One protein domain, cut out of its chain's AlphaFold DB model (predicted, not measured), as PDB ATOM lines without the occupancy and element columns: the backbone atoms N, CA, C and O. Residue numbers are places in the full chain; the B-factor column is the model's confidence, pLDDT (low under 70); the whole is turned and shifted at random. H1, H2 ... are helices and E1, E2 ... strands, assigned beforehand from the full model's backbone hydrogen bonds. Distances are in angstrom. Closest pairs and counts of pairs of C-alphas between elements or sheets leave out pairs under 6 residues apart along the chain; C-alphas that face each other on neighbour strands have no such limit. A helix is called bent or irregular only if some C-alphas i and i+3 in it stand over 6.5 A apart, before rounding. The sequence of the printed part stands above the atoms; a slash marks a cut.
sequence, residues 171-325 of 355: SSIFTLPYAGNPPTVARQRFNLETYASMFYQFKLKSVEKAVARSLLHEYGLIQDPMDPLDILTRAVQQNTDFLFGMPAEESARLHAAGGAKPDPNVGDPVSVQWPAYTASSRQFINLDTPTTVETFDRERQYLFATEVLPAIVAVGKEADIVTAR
ATOM      1  N   SER A 171     165.508  80.889   9.939       82.81
ATOM      2  CA  SER A 171     165.577  82.331   9.766       82.81
ATOM      3  C   SER A 171     164.226  83.033   9.601       82.81
ATOM      4  O   SER A 171     164.190  84.264   9.535       82.81
ATOM      5  N   SER A 172     163.114  82.288   9.572       83.31
ATOM      6  CA  SER A 172     161.768  82.844   9.379       83.31
ATOM      7  C   SER A 172     161.430  83.932  10.396       83.31
ATOM      8  O   SER A 172     160.865  84.963  10.028       83.31
ATOM      9  N   ILE A 173     161.866  83.772  11.647       77.19
ATOM     10  CA  ILE A 173     161.688  84.767  12.710       77.19
ATOM     11  C   ILE A 173     162.344  86.119  12.380       77.19
ATOM     12  O   ILE A 173     161.808  87.166  12.738       77.19
ATOM     13  N   PHE A 174     163.458  86.115  11.643       72.50
ATOM     14  CA  PHE A 174     164.170  87.330  11.242       72.50
ATOM     15  C   PHE A 174     163.615  87.931   9.949       72.50
ATOM     16  O   PHE A 174     163.725  89.135   9.744       72.50
ATOM     17  N   THR A 175     162.997  87.127   9.081       70.94
ATOM     18  CA  THR A 175     162.496  87.585   7.776       70.94
ATOM     19  C   THR A 175     161.027  88.002   7.788       70.94
ATOM     20  O   THR A 175     160.648  88.900   7.036       70.94
ATOM     21  N   LEU A 176     160.193  87.388   8.634       72.19
ATOM     22  CA  LEU A 176     158.749  87.648   8.712       72.19
ATOM     23  C   LEU A 176     158.378  89.110   9.017       72.19
ATOM     24  O   LEU A 176     157.452  89.603   8.371       72.19
ATOM     25  N   PRO A 177     159.086  89.858   9.890       70.75
ATOM     26  CA  PRO A 177     158.810  91.286  10.105       70.75
ATOM     27  C   PRO A 177     158.926  92.147   8.837       70.75
ATOM     28  O   PRO A 177     158.432  93.274   8.787       70.75
ATOM     29  N   TYR A 178     159.581  91.622   7.801       62.41
ATOM     30  CA  TYR A 178     159.779  92.281   6.517       62.41
ATOM     31  C   TYR A 178     158.841  91.754   5.414       62.41
ATOM     32  O   TYR A 178     158.910  92.248   4.284       62.41
ATOM     33  N   ALA A 179     157.957  90.799   5.727       63.75
ATOM     34  CA  ALA A 179     156.928  90.282   4.828       63.75
ATOM     35  C   ALA A 179     155.726  91.248   4.732       63.75
ATOM     36  O   ALA A 179     155.316  91.850   5.720       63.75
ATOM     37  N   GLY A 180     155.136  91.404   3.537       57.81
ATOM     38  CA  GLY A 180     153.829  92.068   3.364       57.81
ATOM     39  C   GLY A 180     153.807  93.573   3.038       57.81
ATOM     40  O   GLY A 180     152.724  94.122   2.872       57.81
ATOM     41  N   ASN A 181     154.948  94.247   2.864       56.41
ATOM     42  CA  ASN A 181     155.015  95.603   2.281       56.41
ATOM     43  C   ASN A 181     155.561  95.519   0.841       56.41
ATOM     44  O   ASN A 181     156.368  94.622   0.595       56.41
ATOM     45  N   PRO A 182     155.140  96.372  -0.127       57.78
ATOM     46  CA  PRO A 182     155.205  96.043  -1.552       57.78
ATOM     47  C   PRO A 182     156.596  95.545  -1.982       57.78
ATOM     48  O   PRO A 182     157.603  96.173  -1.620       57.78
ATOM     49  N   PRO A 183     156.661  94.445  -2.762       63.56
ATOM     50  CA  PRO A 183     157.874  93.714  -3.133       63.56
ATOM     51  C   PRO A 183     158.676  94.477  -4.191       63.56
ATOM     52  O   PRO A 183     158.948  93.992  -5.284       63.56
ATOM     53  N   THR A 184     159.034  95.724  -3.913       67.19
ATOM     54  CA  THR A 184     159.909  96.455  -4.821       67.19
ATOM     55  C   THR A 184     161.317  95.879  -4.713       67.19
ATOM     56  O   THR A 184     161.813  95.605  -3.615       67.19
ATOM     57  N   VAL A 185     162.012  95.787  -5.848       66.12
ATOM     58  CA  VAL A 185     163.453  95.477  -5.895       66.12
ATOM     59  C   VAL A 185     164.246  96.401  -4.955       66.12
ATOM     60  O   VAL A 185     165.252  96.000  -4.373       66.12
ATOM     61  N   ALA A 186     163.776  97.639  -4.757       71.19
ATOM     62  CA  ALA A 186     164.363  98.596  -3.826       71.19
ATOM     63  C   ALA A 186     164.269  98.147  -2.356       71.19
ATOM     64  O   ALA A 186     165.271  98.215  -1.644       71.19
ATOM     65  N   ARG A 187     163.107  97.657  -1.900       72.44
ATOM     66  CA  ARG A 187     162.924  97.179  -0.519       72.44
ATOM     67  C   ARG A 187     163.704  95.894  -0.250       72.44
ATOM     68  O   ARG A 187     164.304  95.774   0.810       72.44
ATOM     69  N   GLN A 188     163.759  94.978  -1.215       67.94
ATOM     70  CA  GLN A 188     164.550  93.750  -1.081       67.94
ATOM     71  C   GLN A 188     166.044  94.021  -1.014       67.94
ATOM     72  O   GLN A 188     166.735  93.498  -0.145       67.94
ATOM     73  N   ARG A 189     166.532  94.921  -1.872       71.81
ATOM     74  CA  ARG A 189     167.913  95.382  -1.789       71.81
ATOM     75  C   ARG A 189     168.204  96.015  -0.427       71.81
ATOM     76  O   ARG A 189     169.220  95.679   0.156       71.81
ATOM     77  N   PHE A 190     167.315  96.860   0.093       75.69
ATOM     78  CA  PHE A 190     167.477  97.458   1.422       75.69
ATOM     79  C   PHE A 190     167.545  96.403   2.539       75.69
ATOM     80  O   PHE A 190     168.424  96.469   3.396       75.69
ATOM     81  N   ASN A 191     166.647  95.415   2.522       69.94
ATOM     82  CA  ASN A 191     166.649  94.343   3.516       69.94
ATOM     83  C   ASN A 191     167.948  93.528   3.438       69.94
ATOM     84  O   ASN A 191     168.562  93.264   4.462       69.94
ATOM     85  N   LEU A 192     168.414  93.184   2.234       70.75
ATOM     86  CA  LEU A 192     169.657  92.430   2.049       70.75
ATOM     87  C   LEU A 192     170.917  93.230   2.361       70.75
ATOM     88  O   LEU A 192     171.864  92.652   2.878       70.75
ATOM     89  N   GLU A 193     170.935  94.535   2.086       71.81
ATOM     90  CA  GLU A 193     171.980  95.441   2.578       71.81
ATOM     91  C   GLU A 193     172.011  95.402   4.116       71.81
ATOM     92  O   GLU A 193     173.068  95.188   4.704       71.81
ATOM     93  N   THR A 194     170.840  95.473   4.761       68.31
ATOM     94  CA  THR A 194     170.708  95.396   6.226       68.31
ATOM     95  C   THR A 194     171.215  94.058   6.773       68.31
ATOM     96  O   THR A 194     172.076  94.054   7.647       68.31
ATOM     97  N   TYR A 195     170.763  92.923   6.224       62.47
ATOM     98  CA  TYR A 195     171.229  91.591   6.634       62.47
ATOM     99  C   TYR A 195     172.726  91.411   6.396       62.47
ATOM    100  O   TYR A 195     173.444  90.981   7.293       62.47
ATOM    101  N   ALA A 196     173.232  91.774   5.215       64.38
ATOM    102  CA  ALA A 196     174.654  91.666   4.919       64.38
ATOM    103  C   ALA A 196     175.487  92.495   5.907       64.38
ATOM    104  O   ALA A 196     176.538  92.029   6.340       64.38
ATOM    105  N   SER A 197     175.009  93.675   6.305       62.75
ATOM    106  CA  SER A 197     175.670  94.542   7.285       62.75
ATOM    107  C   SER A 197     175.637  94.015   8.727       62.75
ATOM    108  O   SER A 197     176.501  94.399   9.517       62.75
ATOM    109  N   MET A 198     174.724  93.098   9.076       56.88
ATOM    110  CA  MET A 198     174.783  92.372  10.360       56.88
ATOM    111  C   MET A 198     175.979  91.409  10.415       56.88
ATOM    112  O   MET A 198     176.571  91.198  11.473       56.88
ATOM    113  N   PHE A 199     176.347  90.817   9.275       54.91
ATOM    114  CA  PHE A 199     177.386  89.778   9.198       54.91
ATOM    115  C   PHE A 199     178.743  90.316   8.768       54.91
ATOM    116  O   PHE A 199     179.789  89.818   9.189       54.91
ATOM    117  N   TYR A 200     178.733  91.353   7.939       60.25
ATOM    118  CA  TYR A 200     179.917  91.945   7.357       60.25
ATOM    119  C   TYR A 200     179.980  93.421   7.699       60.25
ATOM    120  O   TYR A 200     179.073  94.200   7.433       60.25
ATOM    121  N   GLN A 201     181.131  93.840   8.209       58.94
ATOM    122  CA  GLN A 201     181.408  95.258   8.347       58.94
ATOM    123  C   GLN A 201     181.894  95.822   7.019       58.94
ATOM    124  O   GLN A 201     183.067  95.694   6.644       58.94
ATOM    125  N   PHE A 202     180.991  96.487   6.310       65.31
ATOM    126  CA  PHE A 202     181.344  97.250   5.127       65.31
ATOM    127  C   PHE A 202     181.803  98.649   5.527       65.31
ATOM    128  O   PHE A 202     181.076  99.419   6.143       65.31
ATOM    129  N   LYS A 203     183.023  99.017   5.125       64.50
ATOM    130  CA  LYS A 203     183.480 100.413   5.230       64.50
ATOM    131  C   LYS A 203     182.823 101.315   4.182       64.50
ATOM    132  O   LYS A 203     182.826 102.530   4.338       64.50
ATOM    133  N   LEU A 204     182.316 100.726   3.097       68.19
ATOM    134  CA  LEU A 204     181.845 101.434   1.912       68.19
ATOM    135  C   LEU A 204     180.523 100.839   1.425       68.19
ATOM    136  O   LEU A 204     180.406  99.628   1.236       68.19
ATOM    137  N   LYS A 205     179.555 101.721   1.147       75.69
ATOM    138  CA  LYS A 205     178.219 101.350   0.647       75.69
ATOM    139  C   LYS A 205     178.248 100.663  -0.725       75.69
ATOM    140  O   LYS A 205     177.295  99.988  -1.095       75.69
ATOM    141  N   SER A 206     179.306 100.863  -1.517       78.06
ATOM    142  CA  SER A 206     179.517 100.190  -2.811       78.06
ATOM    143  C   SER A 206     179.663  98.679  -2.639       78.06
ATOM    144  O   SER A 206     179.028  97.915  -3.364       78.06
ATOM    145  N   VAL A 207     180.463  98.261  -1.657       76.44
ATOM    146  CA  VAL A 207     180.737  96.852  -1.350       76.44
ATOM    147  C   VAL A 207     179.507  96.180  -0.751       76.44
ATOM    148  O   VAL A 207     179.136  95.100  -1.196       76.44
ATOM    149  N   GLU A 208     178.825  96.856   0.175       76.62
ATOM    150  CA  GLU A 208     177.542  96.413   0.742       76.62
ATOM    151  C   GLU A 208     176.509  96.133  -0.365       76.62
ATOM    152  O   GLU A 208     175.923  95.055  -0.434       76.62
ATOM    153  N   LYS A 209     176.373  97.061  -1.324       80.88
ATOM    154  CA  LYS A 209     175.514  96.902  -2.509       80.88
ATOM    155  C   LYS A 209     175.933  95.755  -3.417       80.88
ATOM    156  O   LYS A 209     175.065  95.097  -3.991       80.88
ATOM    157  N   ALA A 210     177.234  95.562  -3.620       82.69
ATOM    158  CA  ALA A 210     177.749  94.474  -4.442       82.69
ATOM    159  C   ALA A 210     177.414  93.121  -3.806       82.69
ATOM    160  O   ALA A 210     176.844  92.269  -4.480       82.69
ATOM    161  N   VAL A 211     177.652  92.973  -2.499       80.44
ATOM    162  CA  VAL A 211     177.293  91.768  -1.740       80.44
ATOM    163  C   VAL A 211     175.787  91.518  -1.780       80.44
ATOM    164  O   VAL A 211     175.372  90.420  -2.147       80.44
ATOM    165  N   ALA A 212     174.962  92.534  -1.510       79.06
ATOM    166  CA  ALA A 212     173.508  92.402  -1.576       79.06
ATOM    167  C   ALA A 212     173.023  91.961  -2.971       79.06
ATOM    168  O   ALA A 212     172.144  91.113  -3.086       79.06
ATOM    169  N   ARG A 213     173.612  92.490  -4.054       80.38
ATOM    170  CA  ARG A 213     173.285  92.071  -5.431       80.38
ATOM    171  C   ARG A 213     173.725  90.646  -5.741       80.38
ATOM    172  O   ARG A 213     172.991  89.939  -6.422       80.38
ATOM    173  N   SER A 214     174.898  90.237  -5.274       84.62
ATOM    174  CA  SER A 214     175.380  88.872  -5.472       84.62
ATOM    175  C   SER A 214     174.518  87.863  -4.714       84.62
ATOM    176  O   SER A 214     174.188  86.830  -5.282       84.62
ATOM    177  N   LEU A 215     174.075  88.192  -3.495       79.69
ATOM    178  CA  LEU A 215     173.115  87.385  -2.732       79.69
ATOM    179  C   LEU A 215     171.773  87.266  -3.461       79.69
ATOM    180  O   LEU A 215     171.275  86.160  -3.654       79.69
ATOM    181  N   LEU A 216     171.241  88.394  -3.958       77.31
ATOM    182  CA  LEU A 216     170.036  88.387  -4.790       77.31
ATOM    183  C   LEU A 216     170.197  87.459  -6.002       77.31
ATOM    184  O   LEU A 216     169.256  86.769  -6.375       77.31
ATOM    185  N   HIS A 217     171.365  87.470  -6.646       82.88
ATOM    186  CA  HIS A 217     171.612  86.661  -7.835       82.88
ATOM    187  C   HIS A 217     171.686  85.173  -7.504       82.88
ATOM    188  O   HIS A 217     171.025  84.376  -8.164       82.88
ATOM    189  N   GLU A 218     172.451  84.820  -6.473       85.50
ATOM    190  CA  GLU A 218     172.681  83.430  -6.085       85.50
ATOM    191  C   GLU A 218     171.386  82.727  -5.661       85.50
ATOM    192  O   GLU A 218     171.162  81.580  -6.038       85.50
ATOM    193  N   TYR A 219     170.496  83.443  -4.968       82.44
ATOM    194  CA  TYR A 219     169.203  82.922  -4.518       82.44
ATOM    195  C   TYR A 219     168.035  83.247  -5.461       82.44
ATOM    196  O   TYR A 219     166.887  82.976  -5.127       82.44
ATOM    197  N   GLY A 220     168.285  83.812  -6.649       76.75
ATOM    198  CA  GLY A 220     167.245  84.028  -7.666       76.75
ATOM    199  C   GLY A 220     166.214  85.116  -7.332       76.75
ATOM    200  O   GLY A 220     165.079  85.068  -7.792       76.75
ATOM    201  N   LEU A 221     166.582  86.130  -6.553       70.44
ATOM    202  CA  LEU A 221     165.710  87.220  -6.100       70.44
ATOM    203  C   LEU A 221     165.640  88.434  -7.075       70.44
ATOM    204  O   LEU A 221     165.261  89.528  -6.660       70.44
ATOM    205  N   ILE A 222     166.043  88.291  -8.350       63.69
ATOM    206  CA  ILE A 222     166.262  89.421  -9.298       63.69
ATOM    207  C   ILE A 222     165.136  89.628 -10.342       63.69
ATOM    208  O   ILE A 222     165.173  90.614 -11.075       63.69
ATOM    209  N   GLN A 223     164.141  88.744 -10.451       59.75
ATOM    210  CA  GLN A 223     163.127  88.838 -11.521       59.75
ATOM    211  C   GLN A 223     162.142  90.022 -11.319       59.75
ATOM    212  O   GLN A 223     162.119  90.650 -10.269       59.75
ATOM    213  N   ASP A 224     161.379  90.407 -12.344       55.94
ATOM    214  CA  ASP A 224     160.309  91.423 -12.269       55.94
ATOM    215  C   ASP A 224     159.190  91.004 -13.239       55.94
ATOM    216  O   ASP A 224     159.505  90.736 -14.405       55.94
ATOM    217  N   PRO A 225     157.912  90.911 -12.813       60.75
ATOM    218  CA  PRO A 225     157.388  91.105 -11.455       60.75
ATOM    219  C   PRO A 225     157.717  89.952 -10.501       60.75
ATOM    220  O   PRO A 225     157.695  88.786 -10.887       60.75
ATOM    221  N   MET A 226     157.999  90.289  -9.238       66.00
ATOM    222  CA  MET A 226     158.280  89.307  -8.186       66.00
ATOM    223  C   MET A 226     157.019  88.908  -7.426       66.00
ATOM    224  O   MET A 226     156.259  89.767  -6.975       66.00
ATOM    225  N   ASP A 227     156.865  87.609  -7.192       73.94
ATOM    226  CA  ASP A 227     155.901  87.070  -6.239       73.94
ATOM    227  C   ASP A 227     156.384  87.340  -4.789       73.94
ATOM    228  O   ASP A 227     157.490  86.924  -4.422       73.94
ATOM    229  N   PRO A 228     155.598  88.042  -3.941       72.75
ATOM    230  CA  PRO A 228     155.932  88.260  -2.533       72.75
ATOM    231  C   PRO A 228     156.249  86.979  -1.751       72.75
ATOM    232  O   PRO A 228     157.102  87.014  -0.860       72.75
ATOM    233  N   LEU A 229     155.573  85.867  -2.061       75.19
ATOM    234  CA  LEU A 229     155.778  84.586  -1.383       75.19
ATOM    235  C   LEU A 229     157.111  83.954  -1.781       75.19
ATOM    236  O   LEU A 229     157.846  83.453  -0.931       75.19
ATOM    237  N   ASP A 230     157.438  84.014  -3.065       76.31
ATOM    238  CA  ASP A 230     158.696  83.519  -3.613       76.31
ATOM    239  C   ASP A 230     159.897  84.285  -3.038       76.31
ATOM    240  O   ASP A 230     160.905  83.697  -2.643       76.31
ATOM    241  N   ILE A 231     159.754  85.604  -2.876       72.88
ATOM    242  CA  ILE A 231     160.762  86.424  -2.206       72.88
ATOM    243  C   ILE A 231     160.942  86.025  -0.741       72.88
ATOM    244  O   ILE A 231     162.076  85.869  -0.289       72.88
ATOM    245  N   LEU A 232     159.844  85.894   0.009       75.81
ATOM    246  CA  LEU A 232     159.912  85.517   1.418       75.81
ATOM    247  C   LEU A 232     160.573  84.145   1.569       75.81
ATOM    248  O   LEU A 232     161.510  84.011   2.348       75.81
ATOM    249  N   THR A 233     160.144  83.163   0.777       80.06
ATOM    250  CA  THR A 233     160.689  81.799   0.782       80.06
ATOM    251  C   THR A 233     162.190  81.794   0.495       80.06
ATOM    252  O   THR A 233     162.956  81.196   1.245       80.06
ATOM    253  N   ARG A 234     162.644  82.514  -0.536       80.38
ATOM    254  CA  ARG A 234     164.071  82.603  -0.889       80.38
ATOM    255  C   ARG A 234     164.895  83.370   0.141       80.38
ATOM    256  O   ARG A 234     166.028  82.988   0.407       80.38
ATOM    257  N   ALA A 235     164.340  84.422   0.743       76.38
ATOM    258  CA  ALA A 235     165.006  85.154   1.819       76.38
ATOM    259  C   ALA A 235     165.161  84.290   3.080       76.38
ATOM    260  O   ALA A 235     166.224  84.304   3.698       76.38
ATOM    261  N   VAL A 236     164.129  83.509   3.428       82.31
ATOM    262  CA  VAL A 236     164.201  82.514   4.506       82.31
ATOM    263  C   VAL A 236     165.246  81.458   4.166       82.31
ATOM    264  O   VAL A 236     166.127  81.188   4.970       82.31
ATOM    265  N   GLN A 237     165.221  80.897   2.960       85.62
ATOM    266  CA  GLN A 237     166.200  79.891   2.556       85.62
ATOM    267  C   GLN A 237     167.635  80.427   2.643       85.62
ATOM    268  O   GLN A 237     168.492  79.789   3.246       85.62
ATOM    269  N   GLN A 238     167.882  81.629   2.118       82.12
ATOM    270  CA  GLN A 238     169.186  82.284   2.180       82.12
ATOM    271  C   GLN A 238     169.660  82.474   3.619       82.12
ATOM    272  O   GLN A 238     170.767  82.067   3.970       82.12
ATOM    273  N   ASN A 239     168.850  83.108   4.463       79.81
ATOM    274  CA  ASN A 239     169.264  83.381   5.831       79.81
ATOM    275  C   ASN A 239     169.398  82.080   6.638       79.81
ATOM    276  O   ASN A 239     170.297  81.982   7.469       79.81
ATOM    277  N   THR A 240     168.573  81.067   6.364       86.44
ATOM    278  CA  THR A 240     168.679  79.744   6.992       86.44
ATOM    279  C   THR A 240     169.985  79.057   6.610       86.44
ATOM    280  O   THR A 240     170.715  78.618   7.498       86.44
ATOM    281  N   ASP A 241     170.332  79.024   5.321       85.94
ATOM    282  CA  ASP A 241     171.590  78.441   4.853       85.94
ATOM    283  C   ASP A 241     172.791  79.138   5.517       85.94
ATOM    284  O   ASP A 241     173.695  78.476   6.021       85.94
ATOM    285  N   PHE A 242     172.806  80.476   5.551       78.19
ATOM    286  CA  PHE A 242     173.953  81.252   6.036       78.19
ATOM    287  C   PHE A 242     174.135  81.223   7.551       78.19
ATOM    288  O   PHE A 242     175.273  81.248   8.024       78.19
ATOM    289  N   LEU A 243     173.038  81.212   8.307       77.12
ATOM    290  CA  LEU A 243     173.089  81.376   9.759       77.12
ATOM    291  C   LEU A 243     173.068  80.066  10.524       77.12
ATOM    292  O   LEU A 243     173.587  80.024  11.639       77.12
ATOM    293  N   PHE A 244     172.495  79.028   9.923       85.50
ATOM    294  CA  PHE A 244     172.159  77.803  10.631       85.50
ATOM    295  C   PHE A 244     172.602  76.571   9.843       85.50
ATOM    296  O   PHE A 244     173.489  75.854  10.291       85.50
ATOM    297  N   GLY A 245     172.093  76.376   8.621       87.44
ATOM    298  CA  GLY A 245     172.335  75.166   7.829       87.44
ATOM    299  C   GLY A 245     173.810  74.916   7.493       87.44
ATOM    300  O   GLY A 245     174.363  73.877   7.851       87.44
ATOM    301  N   MET A 246     174.478  75.863   6.827       86.50
ATOM    302  CA  MET A 246     175.897  75.719   6.475       86.50
ATOM    303  C   MET A 246     176.815  75.718   7.708       86.50
ATOM    304  O   MET A 246     177.741  74.906   7.741       86.50
ATOM    305  N   PRO A 247     176.600  76.562   8.739       84.56
ATOM    306  CA  PRO A 247     177.361  76.451   9.981       84.56
ATOM    307  C   PRO A 247     177.191  75.118  10.720       84.56
ATOM    308  O   PRO A 247     178.182  74.614  11.251       84.56
ATOM    309  N   ALA A 248     175.988  74.536  10.739       88.00
ATOM    310  CA  ALA A 248     175.725  73.216  11.312       88.00
ATOM    311  C   ALA A 248     176.456  72.110  10.533       88.00
ATOM    312  O   ALA A 248     177.130  71.272  11.135       88.00
ATOM    313  N   GLU A 249     176.407  72.146   9.196       87.62
ATOM    314  CA  GLU A 249     177.168  71.218   8.347       87.62
ATOM    315  C   GLU A 249     178.664  71.324   8.620       87.62
ATOM    316  O   GLU A 249     179.333  70.319   8.862       87.62
ATOM    317  N   GLU A 250     179.192  72.545   8.652       85.19
ATOM    318  CA  GLU A 250     180.612  72.762   8.869       85.19
ATOM    319  C   GLU A 250     181.039  72.271  10.256       85.19
ATOM    320  O   GLU A 250     182.104  71.674  10.432       85.19
ATOM    321  N   SER A 251     180.178  72.499  11.243       85.75
ATOM    322  CA  SER A 251     180.333  72.041  12.613       85.75
ATOM    323  C   SER A 251     180.412  70.516  12.691       85.75
ATOM    324  O   SER A 251     181.351  69.994  13.308       85.75
ATOM    325  N   ALA A 252     179.501  69.807  12.017       87.38
ATOM    326  CA  ALA A 252     179.529  68.351  11.883       87.38
ATOM    327  C   ALA A 252     180.804  67.878  11.169       87.38
ATOM    328  O   ALA A 252     181.493  66.975  11.647       87.38
ATOM    329  N   ARG A 253     181.176  68.541  10.069       86.56
ATOM    330  CA  ARG A 253     182.346  68.214   9.248       86.56
ATOM    331  C   ARG A 253     183.659  68.336  10.005       86.56
ATOM    332  O   ARG A 253     184.487  67.425   9.956       86.56
ATOM    333  N   LEU A 254     183.855  69.450  10.707       84.19
ATOM    334  CA  LEU A 254     185.046  69.686  11.520       84.19
ATOM    335  C   LEU A 254     185.130  68.704  12.685       84.19
ATOM    336  O   LEU A 254     186.221  68.230  12.996       84.19
ATOM    337  N   HIS A 255     183.994  68.372  13.300       84.12
ATOM    338  CA  HIS A 255     183.964  67.394  14.382       84.12
ATOM    339  C   HIS A 255     184.290  65.985  13.881       84.12
ATOM    340  O   HIS A 255     185.099  65.289  14.494       84.12
ATOM    341  N   ALA A 256     183.714  65.571  12.748       84.00
ATOM    342  CA  ALA A 256     183.949  64.267  12.129       84.00
ATOM    343  C   ALA A 256     185.410  64.067  11.690       84.00
ATOM    344  O   ALA A 256     185.937  62.963  11.797       84.00
ATOM    345  N   ALA A 257     186.098  65.136  11.271       82.12
ATOM    346  CA  ALA A 257     187.526  65.088  10.945       82.12
ATOM    347  C   ALA A 257     188.415  64.696  12.143       82.12
ATOM    348  O   ALA A 257     189.530  64.215  11.950       82.12
ATOM    349  N   GLY A 258     187.919  64.877  13.369       73.44
ATOM    350  CA  GLY A 258     188.618  64.540  14.604       73.44
ATOM    351  C   GLY A 258     188.719  63.041  14.923       73.44
ATOM    352  O   GLY A 258     189.485  62.655  15.802       73.44
ATOM    353  N   GLY A 259     187.973  62.176  14.228       67.06
ATOM    354  CA  GLY A 259     188.023  60.723  14.422       67.06
ATOM    355  C   GLY A 259     186.648  60.062  14.501       67.06
ATOM    356  O   GLY A 259     185.617  60.716  14.347       67.06
ATOM    357  N   ALA A 260     186.646  58.745  14.728       57.56
ATOM    358  CA  ALA A 260     185.429  57.936  14.780       57.56
ATOM    359  C   ALA A 260     184.488  58.404  15.897       57.56
ATOM    360  O   ALA A 260     184.923  58.669  17.019       57.56
ATOM    361  N   LYS A 261     183.198  58.507  15.573       71.19
ATOM    362  CA  LYS A 261     182.148  58.962  16.489       71.19
ATOM    363  C   LYS A 261     181.293  57.784  16.955       71.19
ATOM    364  O   LYS A 261     181.215  56.790  16.230       71.19
ATOM    365  N   PRO A 262     180.670  57.878  18.141       66.69
ATOM    366  CA  PRO A 262     179.742  56.860  18.617       66.69
ATOM    367  C   PRO A 262     178.565  56.683  17.656       66.69
ATOM    368  O   PRO A 262     178.170  57.630  16.975       66.69
ATOM    369  N   ASP A 263     178.015  55.472  17.613       73.44
ATOM    370  CA  ASP A 263     176.817  55.162  16.835       73.44
ATOM    371  C   ASP A 263     175.613  55.951  17.396       73.44
ATOM    372  O   ASP A 263     175.312  55.819  18.585       73.44
ATOM    373  N   PRO A 264     174.926  56.783  16.587       73.88
ATOM    374  CA  PRO A 264     173.768  57.549  17.048       73.88
ATOM    375  C   PRO A 264     172.523  56.680  17.298       73.88
ATOM    376  O   PRO A 264     171.539  57.185  17.830       73.88
ATOM    377  N   ASN A 265     172.549  55.392  16.935       79.19
ATOM    378  CA  ASN A 265     171.423  54.461  17.067       79.19
ATOM    379  C   ASN A 265     171.511  53.581  18.329       79.19
ATOM    380  O   ASN A 265     170.898  52.515  18.396       79.19
ATOM    381  N   VAL A 266     172.298  53.991  19.328       74.25
ATOM    382  CA  VAL A 266     172.410  53.277  20.606       74.25
ATOM    383  C   VAL A 266     171.214  53.611  21.499       74.25
ATOM    384  O   VAL A 266     170.961  54.776  21.790       74.25
ATOM    385  N   GLY A 267     170.520  52.582  21.989       72.44
ATOM    386  CA  GLY A 267     169.395  52.726  22.913       72.44
ATOM    387  C   GLY A 267     168.131  52.064  22.380       72.44
ATOM    388  O   GLY A 267     168.131  50.864  22.098       72.44
ATOM    389  N   ASP A 268     167.053  52.840  22.288       72.31
ATOM    390  CA  ASP A 268     165.751  52.351  21.844       72.31
ATOM    391  C   ASP A 268     165.736  52.010  20.339       72.31
ATOM    392  O   ASP A 268     166.488  52.597  19.556       72.31
ATOM    393  N   PRO A 269     164.872  51.075  19.896       74.12
ATOM    394  CA  PRO A 269     164.762  50.719  18.486       74.12
ATOM    395  C   PRO A 269     164.370  51.927  17.626       74.12
ATOM    396  O   PRO A 269     163.322  52.537  17.839       74.12
ATOM    397  N   VAL A 270     165.174  52.225  16.606       76.44
ATOM    398  CA  VAL A 270     164.895  53.291  15.634       76.44
ATOM    399  C   VAL A 270     164.183  52.745  14.393       76.44
ATOM    400  O   VAL A 270     164.519  51.674  13.884       76.44
ATOM    401  N   SER A 271     163.193  53.485  13.885       77.12
ATOM    402  CA  SER A 271     162.457  53.147  12.653       77.12
ATOM    403  C   SER A 271     163.264  53.416  11.380       77.12
ATOM    404  O   SER A 271     163.045  52.771  10.355       77.12
ATOM    405  N   VAL A 272     164.212  54.349  11.455       82.88
ATOM    406  CA  VAL A 272     165.139  54.721  10.386       82.88
ATOM    407  C   VAL A 272     166.539  54.718  10.973       82.88
ATOM    408  O   VAL A 272     166.781  55.339  12.003       82.88
ATOM    409  N   GLN A 273     167.458  54.008  10.321       86.31
ATOM    410  CA  GLN A 273     168.862  54.002  10.716       86.31
ATOM    411  C   GLN A 273     169.474  55.366  10.416       86.31
ATOM    412  O   GLN A 273     169.513  55.782   9.257       86.31
ATOM    413  N   TRP A 274     169.961  56.046  11.449       87.38
ATOM    414  CA  TRP A 274     170.689  57.294  11.295       87.38
ATOM    415  C   TRP A 274     172.156  56.983  10.984       87.38
ATOM    416  O   TRP A 274     172.882  56.519  11.867       87.38
ATOM    417  N   PRO A 275     172.640  57.203   9.750       86.50
ATOM    418  CA  PRO A 275     174.048  56.997   9.457       86.50
ATOM    419  C   PRO A 275     174.912  58.003  10.220       86.50
ATOM    420  O   PRO A 275     174.575  59.184  10.325       86.50
ATOM    421  N   ALA A 276     176.077  57.550  10.682       84.81
ATOM    422  CA  ALA A 276     177.103  58.459  11.167       84.81
ATOM    423  C   ALA A 276     177.498  59.441  10.052       84.81
ATOM    424  O   ALA A 276     177.745  59.048   8.907       84.81
ATOM    425  N   TYR A 277     177.579  60.726  10.393       87.75
ATOM    426  CA  TYR A 277     177.992  61.750   9.442       87.75
ATOM    427  C   TYR A 277     179.442  61.506   8.986       87.75
ATOM    428  O   TYR A 277     180.344  61.292   9.800       87.75
ATOM    429  N   THR A 278     179.687  61.615   7.678       87.75
ATOM    430  CA  THR A 278     181.038  61.671   7.103       87.75
ATOM    431  C   THR A 278     181.150  62.864   6.163       87.75
ATOM    432  O   THR A 278     180.182  63.217   5.493       87.75
ATOM    433  N   ALA A 279     182.342  63.456   6.047       84.06
ATOM    434  CA  ALA A 279     182.563  64.590   5.144       84.06
ATOM    435  C   ALA A 279     182.289  64.254   3.662       84.06
ATOM    436  O   ALA A 279     181.991  65.153   2.876       84.06
ATOM    437  N   SER A 280     182.397  62.973   3.284       87.69
ATOM    438  CA  SER A 280     182.101  62.478   1.938       87.69
ATOM    439  C   SER A 280     180.614  62.249   1.693       87.69
ATOM    440  O   SER A 280     180.141  62.546   0.604       87.69
ATOM    441  N   SER A 281     179.882  61.701   2.672       89.75
ATOM    442  CA  SER A 281     178.454  61.411   2.502       89.75
ATOM    443  C   SER A 281     177.580  62.627   2.783       89.75
ATOM    444  O   SER A 281     176.534  62.756   2.165       89.75
ATOM    445  N   ARG A 282     177.990  63.491   3.723       89.94
ATOM    446  CA  ARG A 282     177.219  64.639   4.232       89.94
ATOM    447  C   ARG A 282     175.763  64.280   4.553       89.94
ATOM    448  O   ARG A 282     174.851  65.079   4.344       89.94
ATOM    449  N   GLN A 283     175.545  63.049   5.013       92.19
ATOM    450  CA  GLN A 283     174.212  62.542   5.300       92.19
ATOM    451  C   GLN A 283     173.701  63.076   6.632       92.19
ATOM    452  O   GLN A 283     174.448  63.155   7.609       92.19
ATOM    453  N   PHE A 284     172.416  63.404   6.660       91.12
ATOM    454  CA  PHE A 284     171.689  63.795   7.860       91.12
ATOM    455  C   PHE A 284     170.331  63.092   7.893       91.12
ATOM    456  O   PHE A 284     169.855  62.578   6.878       91.12
ATOM    457  N   ILE A 285     169.724  63.046   9.076       91.69
ATOM    458  CA  ILE A 285     168.363  62.547   9.249       91.69
ATOM    459  C   ILE A 285     167.389  63.726   9.181       91.69
ATOM    460  O   ILE A 285     167.552  64.710   9.902       91.69
ATOM    461  N   ASN A 286     166.396  63.641   8.302       91.75
ATOM    462  CA  ASN A 286     165.271  64.562   8.301       91.75
ATOM    463  C   ASN A 286     164.217  64.034   9.283       91.75
ATOM    464  O   ASN A 286     163.727  62.911   9.138       91.75
ATOM    465  N   LEU A 287     163.894  64.851  10.288       90.56
ATOM    466  CA  LEU A 287     162.955  64.537  11.367       90.56
ATOM    467  C   LEU A 287     161.486  64.836  11.007       90.56
ATOM    468  O   LEU A 287     160.628  64.828  11.890       90.56
ATOM    469  N   ASP A 288     161.185  65.076   9.730       90.19
ATOM    470  CA  ASP A 288     159.820  65.129   9.209       90.19
ATOM    471  C   ASP A 288     159.094  63.777   9.346       90.19
ATOM    472  O   ASP A 288     159.666  62.737   9.691       90.19
ATOM    473  N   THR A 289     157.788  63.784   9.069       89.31
ATOM    474  CA  THR A 289     156.970  62.571   8.972       89.31
ATOM    475  C   THR A 289     156.623  62.286   7.505       89.31
ATOM    476  O   THR A 289     155.816  63.029   6.938       89.31
ATOM    477  N   PRO A 290     157.149  61.208   6.885       89.94
ATOM    478  CA  PRO A 290     158.029  60.184   7.460       89.94
ATOM    479  C   PRO A 290     159.486  60.646   7.605       89.94
ATOM    480  O   PRO A 290     159.963  61.451   6.813       89.94
ATOM    481  N   THR A 291     160.197  60.064   8.572       90.50
ATOM    482  CA  THR A 291     161.632  60.302   8.777       90.50
ATOM    483  C   THR A 291     162.422  59.726   7.606       90.50
ATOM    484  O   THR A 291     162.173  58.595   7.178       90.50
ATOM    485  N   THR A 292     163.383  60.482   7.084       93.38
ATOM    486  CA  THR A 292     164.203  60.088   5.927       93.38
ATOM    487  C   THR A 292     165.682  60.356   6.187       93.38
ATOM    488  O   THR A 292     166.052  61.135   7.062       93.38
ATOM    489  N   VAL A 293     166.552  59.687   5.428       93.38
ATOM    490  CA  VAL A 293     167.978  60.024   5.363       93.38
ATOM    491  C   VAL A 293     168.207  60.815   4.089       93.38
ATOM    492  O   VAL A 293     167.910  60.340   2.993       93.38
ATOM    493  N   GLU A 294     168.757  62.009   4.240       92.81
ATOM    494  CA  GLU A 294     169.021  62.942   3.153       92.81
ATOM    495  C   GLU A 294     170.507  63.297   3.102       92.81
ATOM    496  O   GLU A 294     171.297  62.917   3.966       92.81
ATOM    497  N   THR A 295     170.915  63.985   2.039       92.88
ATOM    498  CA  THR A 295     172.289  64.459   1.848       92.88
ATOM    499  C   THR A 295     172.281  65.972   1.778       92.88
ATOM    500  O   THR A 295     171.488  66.557   1.042       92.88
ATOM    501  N   PHE A 296     173.158  66.612   2.546       87.81
ATOM    502  CA  PHE A 296     173.263  68.062   2.547       87.81
ATOM    503  C   PHE A 296     173.888  68.553   1.233       87.81
ATOM    504  O   PHE A 296     175.106  68.492   1.042       87.81
ATOM    505  N   ASP A 297     173.040  69.050   0.330       88.25
ATOM    506  CA  ASP A 297     173.428  69.570  -0.984       88.25
ATOM    507  C   ASP A 297     173.277  71.100  -1.055       88.25
ATOM    508  O   ASP A 297     172.261  71.659  -1.488       88.25
ATOM    509  N   ARG A 298     174.305  71.788  -0.550       86.38
ATOM    510  CA  ARG A 298     174.473  73.252  -0.615       86.38
ATOM    511  C   ARG A 298     175.905  73.646  -0.960       86.38
ATOM    512  O   ARG A 298     176.373  74.709  -0.567       86.38
ATOM    513  N   GLU A 299     176.640  72.791  -1.670       82.19
ATOM    514  CA  GLU A 299     178.060  73.038  -1.963       82.19
ATOM    515  C   GLU A 299     178.265  74.336  -2.753       82.19
ATOM    516  O   GLU A 299     179.165  75.116  -2.452       82.19
ATOM    517  N   ARG A 300     177.363  74.620  -3.698       88.12
ATOM    518  CA  ARG A 300     177.365  75.876  -4.451       88.12
ATOM    519  C   ARG A 300     177.204  77.091  -3.530       88.12
ATOM    520  O   ARG A 300     178.005  78.020  -3.612       88.12
ATOM    521  N   GLN A 301     176.212  77.074  -2.638       86.69
ATOM    522  CA  GLN A 301     175.961  78.160  -1.685       86.69
ATOM    523  C   GLN A 301     177.106  78.293  -0.673       86.69
ATOM    524  O   GLN A 301     177.495  79.410  -0.332       86.69
ATOM    525  N   TYR A 302     177.704  77.175  -0.256       81.62
ATOM    526  CA  TYR A 302     178.859  77.151   0.637       81.62
ATOM    527  C   TYR A 302     180.084  77.805   0.000       81.62
ATOM    528  O   TYR A 302     180.685  78.695   0.601       81.62
ATOM    529  N   LEU A 303     180.435  77.424  -1.231       81.56
ATOM    530  CA  LEU A 303     181.534  78.040  -1.983       81.56
ATOM    531  C   LEU A 303     181.251  79.518  -2.259       81.56
ATOM    532  O   LEU A 303     182.129  80.371  -2.118       81.56
ATOM    533  N   PHE A 304     180.003  79.857  -2.578       83.94
ATOM    534  CA  PHE A 304     179.598  81.246  -2.730       83.94
ATOM    535  C   PHE A 304     179.827  82.051  -1.438       83.94
ATOM    536  O   PHE A 304     180.433  83.126  -1.471       83.94
ATOM    537  N   ALA A 305     179.412  81.520  -0.288       76.75
ATOM    538  CA  ALA A 305     179.558  82.178   1.005       76.75
ATOM    539  C   ALA A 305     181.019  82.278   1.475       76.75
ATOM    540  O   ALA A 305     181.413  83.297   2.043       76.75
ATOM    541  N   THR A 306     181.820  81.235   1.249       73.81
ATOM    542  CA  THR A 306     183.174  81.105   1.813       73.81
ATOM    543  C   THR A 306     184.288  81.585   0.889       73.81
ATOM    544  O   THR A 306     185.347  81.973   1.382       73.81
ATOM    545  N   GLU A 307     184.058  81.631  -0.422       78.69
ATOM    546  CA  GLU A 307     185.067  82.028  -1.409       78.69
ATOM    547  C   GLU A 307     184.646  83.284  -2.177       78.69
ATOM    548  O   GLU A 307     185.381  84.276  -2.216       78.69
ATOM    549  N   VAL A 308     183.434  83.287  -2.742       84.06
ATOM    550  CA  VAL A 308     182.979  84.362  -3.639       84.06
ATOM    551  C   VAL A 308     182.693  85.654  -2.875       84.06
ATOM    552  O   VAL A 308     183.185  86.716  -3.264       84.06
ATOM    553  N   LEU A 309     181.937  85.597  -1.774       78.50
ATOM    554  CA  LEU A 309     181.626  86.788  -0.975       78.50
ATOM    555  C   LEU A 309     182.889  87.466  -0.411       78.50
ATOM    556  O   LEU A 309     183.032  88.680  -0.606       78.50
ATOM    557  N   PRO A 310     183.850  86.751   0.212       76.50
ATOM    558  CA  PRO A 310     185.108  87.360   0.637       76.50
ATOM    559  C   PRO A 310     185.900  87.986  -0.516       76.50
ATOM    560  O   PRO A 310     186.458  89.072  -0.340       76.50
ATOM    561  N   ALA A 311     185.915  87.359  -1.697       80.38
ATOM    562  CA  ALA A 311     186.572  87.912  -2.879       80.38
ATOM    563  C   ALA A 311     185.902  89.211  -3.362       80.38
ATOM    564  O   ALA A 311     186.600  90.189  -3.634       80.38
ATOM    565  N   ILE A 312     184.564  89.274  -3.390       80.38
ATOM    566  CA  ILE A 312     183.812  90.505  -3.701       80.38
ATOM    567  C   ILE A 312     184.189  91.624  -2.724       80.38
ATOM    568  O   ILE A 312     184.447  92.758  -3.133       80.38
ATOM    569  N   VAL A 313     184.271  91.302  -1.431       74.75
ATOM    570  CA  VAL A 313     184.670  92.262  -0.395       74.75
ATOM    571  C   VAL A 313     186.119  92.722  -0.575       74.75
ATOM    572  O   VAL A 313     186.407  93.905  -0.376       74.75
ATOM    573  N   ALA A 314     187.033  91.823  -0.943       73.38
ATOM    574  CA  ALA A 314     188.440  92.142  -1.176       73.38
ATOM    575  C   ALA A 314     188.632  93.049  -2.402       73.38
ATOM    576  O   ALA A 314     189.217  94.125  -2.277       73.38
ATOM    577  N   VAL A 315     188.063  92.676  -3.553       76.75
ATOM    578  CA  VAL A 315     188.145  93.456  -4.801       76.75
ATOM    579  C   VAL A 315     187.488  94.824  -4.642       76.75
ATOM    580  O   VAL A 315     188.031  95.827  -5.101       76.75
ATOM    581  N   GLY A 316     186.349  94.891  -3.944       70.19
ATOM    582  CA  GLY A 316     185.698  96.160  -3.622       70.19
ATOM    583  C   GLY A 316     186.638  97.115  -2.879       70.19
ATOM    584  O   GLY A 316     186.799  98.264  -3.283       70.19
ATOM    585  N   LYS A 317     187.355  96.620  -1.859       65.38
ATOM    586  CA  LYS A 317     188.350  97.419  -1.122       65.38
ATOM    587  C   LYS A 317     189.493  97.910  -2.019       65.38
ATOM    588  O   LYS A 317     189.931  99.047  -1.860       65.38
ATOM    589  N   GLU A 318     189.985  97.084  -2.940       65.38
ATOM    590  CA  GLU A 318     191.084  97.448  -3.848       65.38
ATOM    591  C   GLU A 318     190.674  98.498  -4.889       65.38
ATOM    592  O   GLU A 318     191.379  99.496  -5.069       65.38
ATOM    593  N   ALA A 319     189.517  98.316  -5.533       60.84
ATOM    594  CA  ALA A 319     188.965  99.277  -6.488       60.84
ATOM    595  C   ALA A 319     188.762 100.660  -5.844       60.84
ATOM    596  O   ALA A 319     189.014 101.697  -6.466       60.84
ATOM    597  N   ASP A 320     188.385 100.673  -4.567       56.84
ATOM    598  CA  ASP A 320     188.152 101.896  -3.811       56.84
ATOM    599  C   ASP A 320     189.458 102.598  -3.381       56.84
ATOM    600  O   ASP A 320     189.544 103.827  -3.417       56.84
ATOM    601  N   ILE A 321     190.538 101.859  -3.087       60.28
ATOM    602  CA  ILE A 321     191.880 102.450  -2.888       60.28
ATOM    603  C   ILE A 321     192.357 103.159  -4.162       60.28
ATOM    604  O   ILE A 321     192.999 104.211  -4.094       60.28
ATOM    605  N   VAL A 322     192.055 102.597  -5.333       60.62
ATOM    606  CA  VAL A 322     192.447 103.172  -6.625       60.62
ATOM    607  C   VAL A 322     191.650 104.442  -6.939       60.62
ATOM    608  O   VAL A 322     192.233 105.404  -7.440       60.62
ATOM    609  N   THR A 323     190.353 104.491  -6.612       60.28
ATOM    610  CA  THR A 323     189.504 105.675  -6.846       60.28
ATOM    611  C   THR A 323     189.706 106.791  -5.817       60.28
ATOM    612  O   THR A 323     189.544 107.961  -6.168       60.28
ATOM    613  N   ALA A 324     190.124 106.469  -4.587       58.03
ATOM    614  CA  ALA A 324     190.443 107.441  -3.537       58.03
ATOM    615  C   ALA A 324     191.809 108.136  -3.711       58.03
ATOM    616  O   ALA A 324     192.102 109.109  -3.011       58.03
ATOM    617  N   ARG A 325     192.663 107.682  -4.643       49.91
ATOM    618  CA  ARG A 325     193.892 108.411  -4.990       49.91
ATOM    619  C   ARG A 325     193.517 109.735  -5.665       49.91
ATOM    620  O   ARG A 325     192.821 109.711  -6.683       49.91
TER     621      ARG A 325
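Overview. This is residues 171 to 325 of the 355 residues of the protein "liver carboxylesterase 1-like" of Lingula unguis (UniProt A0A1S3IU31). Two long bent helices, H4 and H5, come together where H4 bends and H5a passes by; from there H4a and H5b spread as a V, with the crossed helices H2 and H3 in its opening and short H1 beside H4a. On the other side of that meeting place, H4b leads into a long loop, residues 257 to 282, which with the small hairpin of E1 and E2 makes one end of the model, while H5b makes the other. The printed part has 155 residues with five named helices and two named strands, in the order H1, H2, H3, H4, E1, E2, H5; the one sheet, E1 - E2, is antiparallel, and the class is mostly helix. The whole is loose, with a radius of gyration of the C-alphas of 19.2 A, and only just flat, spanning 64 by 39 by 21 A.

Along the chain. Begin at C-alpha 283, at (174.212, 62.542, 5.300), where strand E1 runs from residue 283 to 286 over 9.6 A; E2, residues 292 to 295, covers 10.1 A. Next find H5, residues 299 to 323, assigned as one helix by its hydrogen bonds but bent, with C-alphas 306 and 309 at 6.5 A. Its arm H5a holds residues 299 to 306, and H5b runs 21.3 A through residues 309 to 323, ending at C-alpha 323, (189.504, 105.675, -6.846). H4, residues 228 to 256, is also one helix by its hydrogen bonds but bent, with C-alphas 243 and 246 at 7.1 A: H4a, residues 228 to 243, is 22.2 A long, and H4b, residues 246 to 256, is 15.1 A. Look for H1 at residues 172 to 178, starting at C-alpha 172, (161.768, 82.844, 9.379); it is only just irregular, with C-alphas 174 and 177 at 6.8 A. H2, residues 185 to 199, is 21.3 A long, and H3, residues 205 to 218, is 19.9 A.

Arrangement. Start at the hairpin of E1 and E2, antiparallel at 141 degrees: N 284 and O 294 are 3.0 A apart and N 286 and O 292 are 2.8 A apart, both within hydrogen-bond range. From E2 a tight link takes you to H5a, which is close to H4b but not clearly touching it, about perpendicular at 83 degrees; their closest C-alphas, Met 246 and Tyr 302, are 6.7 A apart. Further on, H5b touches H3, with the C-alphas of Val 207 and Gly 316 closest at 5.5 A, running opposite ways at a shallow tilt of 33 degrees, only just short of steep. H3 touches H2, about perpendicular at 73 degrees, closest at the C-alphas of Leu 192 and Ala 212, 5.3 A. H2 and H4a are near each other, with 10 pairs of C-alphas within 10 A. H1 touches H4a, opposite ways at a steep tilt of 44 degrees, with the C-alphas of Ser 172 and Val 236 closest at 5.5 A. Among the pairs that are apart are H2 and H5b, and E1 and H5a. In H3, H4a, H4b, H5a and H5b every O i to N i+4 pair is within hydrogen-bond range; in H2 it is 10 of 11, and in H1 1 of 3, beside 2 of 4 O i to N i+3 pairs.

Size, cuts and confidence. The two C-alphas farthest apart, those of Pro 269 and Arg 325, are 68.8 A from each other. The printed part has no cut, and the long link is H4 to E1, with 26 residues. The mean pLDDT of the printed part is 76.5; look for values under 70 in 38 residues, among them 178 to 185, 194 to 204 and 317 to 325.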